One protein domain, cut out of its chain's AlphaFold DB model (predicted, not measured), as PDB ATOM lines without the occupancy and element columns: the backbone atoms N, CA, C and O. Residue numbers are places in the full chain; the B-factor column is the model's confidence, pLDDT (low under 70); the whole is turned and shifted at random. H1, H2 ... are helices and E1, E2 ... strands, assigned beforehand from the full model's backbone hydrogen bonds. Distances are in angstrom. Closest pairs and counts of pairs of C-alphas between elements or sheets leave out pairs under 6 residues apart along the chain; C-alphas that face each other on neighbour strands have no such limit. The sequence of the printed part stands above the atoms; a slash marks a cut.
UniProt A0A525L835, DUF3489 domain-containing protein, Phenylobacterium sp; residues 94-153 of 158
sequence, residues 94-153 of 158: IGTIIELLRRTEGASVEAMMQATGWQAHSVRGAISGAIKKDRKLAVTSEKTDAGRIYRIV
ATOM      1  N   ILE A  94      12.956   7.824  -2.456       80.44
ATOM      2  CA  ILE A  94      12.671   9.225  -2.097       80.44
ATOM      3  C   ILE A  94      11.429   9.748  -2.823       80.44
ATOM      4  O   ILE A  94      10.616  10.433  -2.207       80.44
ATOM      5  N   GLY A  95      11.258   9.417  -4.106       82.19
ATOM      6  CA  GLY A  95      10.073   9.805  -4.870       82.19
ATOM      7  C   GLY A  95       8.808   9.196  -4.275       82.19
ATOM      8  O   GLY A  95       7.825   9.901  -4.086       82.19
ATOM      9  N   THR A  96       8.873   7.928  -3.862       84.06
ATOM     10  CA  THR A  96       7.778   7.261  -3.140       84.06
ATOM     11  C   THR A  96       7.400   7.998  -1.853       84.06
ATOM     12  O   THR A  96       6.218   8.186  -1.582       84.06
ATOM     13  N   ILE A  97       8.379   8.462  -1.067       85.44
ATOM     14  CA  ILE A  97       8.102   9.253   0.142       85.44
ATOM     15  C   ILE A  97       7.450  10.592  -0.210       85.44
ATOM     16  O   ILE A  97       6.493  10.991   0.445       85.44
ATOM     17  N   ILE A  98       7.947  11.286  -1.232       85.69
ATOM     18  CA  ILE A  98       7.392  12.577  -1.655       85.69
ATOM     19  C   ILE A  98       5.925  12.424  -2.073       85.69
ATOM     20  O   ILE A  98       5.098  13.211  -1.622       85.69
ATOM     21  N   GLU A  99       5.585  11.395  -2.850       84.75
ATOM     22  CA  GLU A  99       4.196  11.105  -3.235       84.75
ATOM     23  C   GLU A  99       3.293  10.871  -2.019       84.75
ATOM     24  O   GLU A  99       2.180  11.386  -1.958       84.75
ATOM     25  N   LEU A 100       3.782  10.131  -1.019       85.50
ATOM     26  CA  LEU A 100       3.041   9.899   0.223       85.50
ATOM     27  C   LEU A 100       2.814  11.196   1.005       85.50
ATOM     28  O   LEU A 100       1.722  11.427   1.517       85.50
ATOM     29  N   LEU A 101       3.828  12.055   1.078       86.56
ATOM     30  CA  LEU A 101       3.746  13.331   1.785       86.56
ATOM     31  C   LEU A 101       2.920  14.388   1.040       86.56
ATOM     32  O   LEU A 101       2.411  15.303   1.687       86.56
ATOM     33  N   ARG A 102       2.793  14.281  -0.291       84.00
ATOM     34  CA  ARG A 102       1.935  15.137  -1.130       84.00
ATOM     35  C   ARG A 102       0.442  14.862  -0.937       84.00
ATOM     36  O   ARG A 102      -0.375  15.690  -1.330       84.00
ATOM     37  N   ARG A 103       0.065  13.724  -0.344       82.50
ATOM     38  CA  ARG A 103      -1.342  13.416  -0.051       82.50
ATOM     39  C   ARG A 103      -1.927  14.441   0.917       82.50
ATOM     40  O   ARG A 103      -1.242  14.923   1.817       82.50
ATOM     41  N   THR A 104      -3.221  14.716   0.777       74.56
ATOM     42  CA  THR A 104      -3.970  15.630   1.656       74.56
ATOM     43  C   THR A 104      -3.949  15.189   3.116       74.56
ATOM     44  O   THR A 104      -3.915  16.029   4.004       74.56
ATOM     45  N   GLU A 105      -3.910  13.884   3.373       76.31
ATOM     46  CA  GLU A 105      -3.725  13.303   4.706       76.31
ATOM     47  C   GLU A 105      -2.288  13.479   5.233       76.31
ATOM     48  O   GLU A 105      -2.095  13.707   6.427       76.31
ATOM     49  N   GLY A 106      -1.282  13.518   4.354       84.50
ATOM     50  CA  GLY A 106       0.131  13.369   4.705       84.50
ATOM     51  C   GLY A 106       0.502  11.906   4.977       84.50
ATOM     52  O   GLY A 106      -0.273  10.992   4.718       84.50
ATOM     53  N   ALA A 107       1.699  11.658   5.503       85.94
ATOM     54  CA  ALA A 107       2.141  10.309   5.846       85.94
ATOM     55  C   ALA A 107       2.884  10.257   7.180       85.94
ATOM     56  O   ALA A 107       3.681  11.138   7.515       85.94
ATOM     57  N   SER A 108       2.651   9.187   7.939       85.25
ATOM     58  CA  SER A 108       3.431   8.884   9.135       85.25
ATOM     59  C   SER A 108       4.789   8.288   8.765       85.25
ATOM     60  O   SER A 108       5.001   7.782   7.659       85.25
ATOM     61  N   VAL A 109       5.721   8.307   9.720       78.94
ATOM     62  CA  VAL A 109       7.008   7.614   9.558       78.94
ATOM     63  C   VAL A 109       6.790   6.137   9.257       78.94
ATOM     64  O   VAL A 109       7.414   5.626   8.340       78.94
ATOM     65  N   GLU A 110       5.859   5.476   9.938       76.88
ATOM     66  CA  GLU A 110       5.562   4.057   9.715       76.88
ATOM     67  C   GLU A 110       5.013   3.777   8.312       76.88
ATOM     68  O   GLU A 110       5.415   2.802   7.683       76.88
ATOM     69  N   ALA A 111       4.150   4.643   7.774       78.06
ATOM     70  CA  ALA A 111       3.657   4.509   6.402       78.06
ATOM     71  C   ALA A 111       4.798   4.643   5.378       78.06
ATOM     72  O   ALA A 111       4.904   3.855   4.437       78.06
ATOM     73  N   MET A 112       5.706   5.598   5.599       81.19
ATOM     74  CA  MET A 112       6.898   5.775   4.765       81.19
ATOM     75  C   MET A 112       7.873   4.597   4.888       81.19
ATOM     76  O   MET A 112       8.451   4.174   3.885       81.19
ATOM     77  N   MET A 113       8.042   4.039   6.090       78.56
ATOM     78  CA  MET A 113       8.851   2.840   6.326       78.56
ATOM     79  C   MET A 113       8.281   1.642   5.563       78.56
ATOM     80  O   MET A 113       9.023   0.973   4.851       78.56
ATOM     81  N   GLN A 114       6.968   1.415   5.632       79.62
ATOM     82  CA  GLN A 114       6.307   0.314   4.924       79.62
ATOM     83  C   GLN A 114       6.414   0.446   3.401       79.62
ATOM     84  O   GLN A 114       6.646  -0.543   2.714       79.62
ATOM     85  N   ALA A 115       6.305   1.664   2.870       75.88
ATOM     86  CA  ALA A 115       6.389   1.893   1.430       75.88
ATOM     87  C   ALA A 115       7.817   1.801   0.863       75.88
ATOM     88  O   ALA A 115       7.990   1.561  -0.330       75.88
ATOM     89  N   THR A 116       8.847   2.021   1.688       79.50
ATOM     90  CA  THR A 116      10.251   2.080   1.227       79.50
ATOM     91  C   THR A 116      11.142   0.952   1.743       79.50
ATOM     92  O   THR A 116      12.247   0.754   1.220       79.50
ATOM     93  N   GLY A 117      10.702   0.246   2.784       78.75
ATOM     94  CA  GLY A 117      11.518  -0.676   3.571       78.75
ATOM     95  C   GLY A 117      12.591   0.019   4.417       78.75
ATOM     96  O   GLY A 117      13.509  -0.639   4.900       78.75
ATOM     97  N   TRP A 118      12.548   1.348   4.560       84.81
ATOM     98  CA  TRP A 118      13.522   2.079   5.368       84.81
ATOM     99  C   TRP A 118      13.169   2.084   6.846       84.81
ATOM    100  O   TRP A 118      12.012   1.976   7.228       84.81
ATOM    101  N   GLN A 119      14.194   2.253   7.680       83.00
ATOM    102  CA  GLN A 119      14.040   2.481   9.112       83.00
ATOM    103  C   GLN A 119      13.706   3.950   9.405       83.00
ATOM    104  O   GLN A 119      14.008   4.850   8.612       83.00
ATOM    105  N   ALA A 120      13.127   4.208  10.581       71.88
ATOM    106  CA  ALA A 120      12.649   5.534  10.977       71.88
ATOM    107  C   ALA A 120      13.725   6.630  10.885       71.88
ATOM    108  O   ALA A 120      13.430   7.750  10.467       71.88
ATOM    109  N   HIS A 121      14.977   6.331  11.246       76.94
ATOM    110  CA  HIS A 121      16.066   7.311  11.172       76.94
ATOM    111  C   HIS A 121      16.410   7.691   9.721       76.94
ATOM    112  O   HIS A 121      16.677   8.859   9.445       76.94
ATOM    113  N   SER A 122      16.346   6.739   8.783       79.88
ATOM    114  CA  SER A 122      16.626   6.970   7.361       79.88
ATOM    115  C   SER A 122      15.512   7.777   6.714       79.88
ATOM    116  O   SER A 122      15.786   8.723   5.982       79.88
ATOM    117  N   VAL A 123      14.257   7.473   7.054       80.81
ATOM    118  CA  VAL A 123      13.097   8.270   6.632       80.81
ATOM    119  C   VAL A 123      13.221   9.707   7.147       80.81
ATOM    120  O   VAL A 123      13.076  10.653   6.378       80.81
ATOM    121  N   ARG A 124      13.564   9.898   8.427       83.12
ATOM    122  CA  ARG A 124      13.764  11.240   9.006       83.12
ATOM    123  C   ARG A 124      14.892  12.010   8.314       83.12
ATOM    124  O   ARG A 124      14.714  13.195   8.036       83.12
ATOM    125  N   GLY A 125      16.005  11.345   8.005       83.00
ATOM    126  CA  GLY A 125      17.119  11.934   7.255       83.00
ATOM    127  C   GLY A 125      16.752  12.289   5.812       83.00
ATOM    128  O   GLY A 125      17.134  13.347   5.319       83.00
ATOM    129  N   ALA A 126      15.946  11.457   5.149       83.00
ATOM    130  CA  ALA A 126      15.414  11.752   3.823       83.00
ATOM    131  C   ALA A 126      14.498  12.985   3.841       83.00
ATOM    132  O   ALA A 126      14.612  13.845   2.969       83.00
ATOM    133  N   ILE A 127      13.638  13.115   4.856       84.06
ATOM    134  CA  ILE A 127      12.745  14.270   5.005       84.06
ATOM    135  C   ILE A 127      13.541  15.569   5.191       84.06
ATOM    136  O   ILE A 127      13.241  16.569   4.540       84.06
ATOM    137  N   SER A 128      14.556  15.581   6.060       77.44
ATOM    138  CA  SER A 128      15.337  16.797   6.336       77.44
ATOM    139  C   SER A 128      16.362  17.137   5.250       77.44
ATOM    140  O   SER A 128      16.596  18.316   4.993       77.44
ATOM    141  N   GLY A 129      16.966  16.131   4.617       80.19
ATOM    142  CA  GLY A 129      17.971  16.302   3.569       80.19
ATOM    143  C   GLY A 129      17.345  16.309   2.181       80.19
ATOM    144  O   GLY A 129      17.091  17.364   1.608       80.19
ATOM    145  N   ALA A 130      17.054  15.126   1.653       77.94
ATOM    146  CA  ALA A 130      16.629  14.968   0.265       77.94
ATOM    147  C   ALA A 130      15.341  15.743  -0.072       77.94
ATOM    148  O   ALA A 130      15.203  16.261  -1.176       77.94
ATOM    149  N   ILE A 131      14.395  15.853   0.864       83.25
ATOM    150  CA  ILE A 131      13.094  16.487   0.608       83.25
ATOM    151  C   ILE A 131      13.142  17.991   0.904       83.25
ATOM    152  O   ILE A 131      12.890  18.795   0.004       83.25
ATOM    153  N   LYS A 132      13.515  18.391   2.128       79.75
ATOM    154  CA  LYS A 132      13.579  19.815   2.502       79.75
ATOM    155  C   LYS A 132      14.718  20.581   1.826       79.75
ATOM    156  O   LYS A 132      14.511  21.729   1.447       79.75
ATOM    157  N   LYS A 133      15.910  19.991   1.688       75.88
ATOM    158  CA  LYS A 133      17.108  20.686   1.181       75.88
ATOM    159  C   LYS A 133      17.265  20.535  -0.330       75.88
ATOM    160  O   LYS A 133      17.344  21.541  -1.028       75.88
ATOM    161  N   ASP A 134      17.268  19.303  -0.834       72.75
ATOM    162  CA  ASP A 134      17.617  19.053  -2.242       72.75
ATOM    163  C   ASP A 134      16.435  19.303  -3.184       72.75
ATOM    164  O   ASP A 134      16.601  19.871  -4.261       72.75
ATOM    165  N   ARG A 135      15.221  18.917  -2.773       76.38
ATOM    166  CA  ARG A 135      13.986  19.193  -3.528       76.38
ATOM    167  C   ARG A 135      13.299  20.500  -3.129       76.38
ATOM    168  O   ARG A 135      12.325  20.865  -3.774       76.38
ATOM    169  N   LYS A 136      13.813  21.204  -2.110       82.25
ATOM    170  CA  LYS A 136      13.284  22.484  -1.599       82.25
ATOM    171  C   LYS A 136      11.784  22.444  -1.268       82.25
ATOM    172  O   LYS A 136      11.088  23.445  -1.398       82.25
ATOM    173  N   LEU A 137      11.282  21.284  -0.843       82.81
ATOM    174  CA  LEU A 137       9.870  21.103  -0.515       82.81
ATOM    175  C   LEU A 137       9.625  21.460   0.951       82.81
ATOM    176  O   LEU A 137      10.313  20.971   1.853       82.81
ATOM    177  N   ALA A 138       8.618  22.293   1.204       83.69
ATOM    178  CA  ALA A 138       8.223  22.642   2.557       83.69
ATOM    179  C   ALA A 138       7.433  21.483   3.181       83.69
ATOM    180  O   ALA A 138       6.347  21.132   2.730       83.69
ATOM    181  N   VAL A 139       7.995  20.876   4.230       83.81
ATOM    182  CA  VAL A 139       7.356  19.774   4.965       83.81
ATOM    183  C   VAL A 139       6.944  20.246   6.353       83.81
ATOM    184  O   VAL A 139       7.810  20.603   7.167       83.81
ATOM    185  N   THR A 140       5.646  20.192   6.631       82.62
ATOM    186  CA  THR A 140       5.060  20.376   7.960       82.62
ATOM    187  C   THR A 140       4.976  19.044   8.689       82.62
ATOM    188  O   THR A 140       4.934  17.971   8.085       82.62
ATOM    189  N   SER A 141       5.001  19.114  10.016       80.56
ATOM    190  CA  SER A 141       4.787  17.959  10.879       80.56
ATOM    191  C   SER A 141       3.672  18.266  11.860       80.56
ATOM    192  O   SER A 141       3.775  19.239  12.606       80.56
ATOM    193  N   GLU A 142       2.663  17.413  11.890       78.50
ATOM    194  CA  GLU A 142       1.547  17.465  12.822       78.50
ATOM    195  C   GLU A 142       1.674  16.315  13.826       78.50
ATOM    196  O   GLU A 142       2.059  15.195  13.474       78.50
ATOM    197  N   LYS A 143       1.409  16.600  15.101       75.94
ATOM    198  CA  LYS A 143       1.372  15.581  16.150       75.94
ATOM    199  C   LYS A 143      -0.077  15.128  16.316       75.94
ATOM    200  O   LYS A 143      -0.932  15.955  16.602       75.94
ATOM    201  N   THR A 144      -0.313  13.832  16.179       72.75
ATOM    202  CA  THR A 144      -1.608  13.176  16.367       72.75
ATOM    203  C   THR A 144      -1.497  12.109  17.460       72.75
ATOM    204  O   THR A 144      -0.392  11.758  17.890       72.75
ATOM    205  N   ASP A 145      -2.627  11.563  17.907       64.69
ATOM    206  CA  ASP A 145      -2.670  10.469  18.889       64.69
ATOM    207  C   ASP A 145      -1.986   9.185  18.394       64.69
ATOM    208  O   ASP A 145      -1.425   8.428  19.181       64.69
ATOM    209  N   ALA A 146      -1.966   8.969  17.074       59.22
ATOM    210  CA  ALA A 146      -1.326   7.820  16.434       59.22
ATOM    211  C   ALA A 146       0.153   8.061  16.063       59.22
ATOM    212  O   ALA A 146       0.805   7.166  15.533       59.22
ATOM    213  N   GLY A 147       0.700   9.260  16.304       73.56
ATOM    214  CA  GLY A 147       2.109   9.561  16.046       73.56
ATOM    215  C   GLY A 147       2.349  10.932  15.418       73.56
ATOM    216  O   GLY A 147       1.690  11.917  15.728       73.56
ATOM    217  N   ARG A 148       3.374  11.036  14.567       78.38
ATOM    218  CA  ARG A 148       3.668  12.268  13.817       78.38
ATOM    219  C   ARG A 148       3.366  12.060  12.344       78.38
ATOM    220  O   ARG A 148       3.967  11.177  11.725       78.38
ATOM    221  N   ILE A 149       2.493  12.900  11.806       82.75
ATOM    222  CA  ILE A 149       2.161  12.955  10.386       82.75
ATOM    223  C   ILE A 149       2.981  14.063   9.740       82.75
ATOM    224  O   ILE A 149       3.099  15.163  10.272       82.75
ATOM    225  N   TYR A 150       3.580  13.757   8.600       86.69
ATOM    226  CA  TYR A 150       4.338  14.701   7.798       86.69
ATOM    227  C   TYR A 150       3.547  15.016   6.534       86.69
ATOM    228  O   TYR A 150       2.983  14.112   5.920       86.69
ATOM    229  N   ARG A 151       3.526  16.279   6.118       87.25
ATOM    230  CA  ARG A 151       2.843  16.706   4.894       87.25
ATOM    231  C   ARG A 151       3.713  17.688   4.134       87.25
ATOM    232  O   ARG A 151       4.332  18.559   4.744       87.25
ATOM    233  N   ILE A 152       3.771  17.555   2.816       86.88
ATOM    234  CA  ILE A 152       4.308  18.616   1.970       86.88
ATOM    235  C   ILE A 152       3.210  19.661   1.825       86.88
ATOM    236  O   ILE A 152       2.159  19.402   1.247       86.88
ATOM    237  N   VAL A 153       3.460  20.842   2.369       77.38
ATOM    238  CA  VAL A 153       2.688  22.032   2.041       77.38
ATOM    239  C   VAL A 153       3.351  22.615   0.805       77.38
ATOM    240  O   VAL A 153       4.389  23.265   0.899       77.38
TER     241      VAL A 153
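AT A GLANCE: This is residues 94 to 153 of the 158 residues of the protein "DUF3489 domain-containing protein" of Phenylobacterium sp (UniProt A0A525L835). Three helices packed crosswise sit beside a two-stranded hairpin of E1 and E2; H1 and H2 pack on E2, and H3 crosses both helices. The link between H1 and H2 also pairs with E2, at residues 107 to 108. The 60 printed residues run H1, H2, H3, E1, E2, with a two-stranded antiparallel sheet in the order E1 - E2; the class is mixed, helices and strands. The whole is compact and rounded, with a radius of gyration of the C-alphas of 10.2 A and spans of 30 by 24 by 16 A.

IN THESE COORDINATES: Find C-alpha 94 at (12.671, 9.225, -2.097); from there H1 runs to residue 102, 12.3 A. H2 holds residues 109 to 116, 10.5 A. Begin H3 at C-alpha 120, (12.649, 5.534, 10.977), and trace it to residue 134, 19.5 A. E1 holds residues 139 to 144, 15.9 A, and E2 residues 147 to 152, 16.9 A, ending at (4.308, 18.616, 1.970).

HOW THE PARTS SIT: H1 touches H2, opposite ways at a steep tilt of 45 degrees, closest at C-alphas 97 and 112, 5.9 A. With residues 126 to 131 alone, H3 touches H1, about perpendicular at 85 degrees; C-alphas 94 and 126 are closest, 7.0 A. With residues 120 to 124 alone, H3 touches H2, about perpendicular at 81 degrees; C-alphas 109 and 120 are closest, 6.2 A. Every O i to N i+4 pair is within hydrogen-bond range in H1 and H2, 8 of 11 in H3. In the hairpin E1 and E2, N 140 and O 151 are within hydrogen-bond range, 2.8 A. The closest C-alphas of H1 and E2, Leu 101 and Arg 151, are 4.7 A apart.

THE WHOLE: The farthest C-alphas, Asp 134 and Asp 145, are 30.5 A apart. The printed part has no cut and no long link. Mean pLDDT of the printed part is 80.1; residues 145 to 146 are under 70.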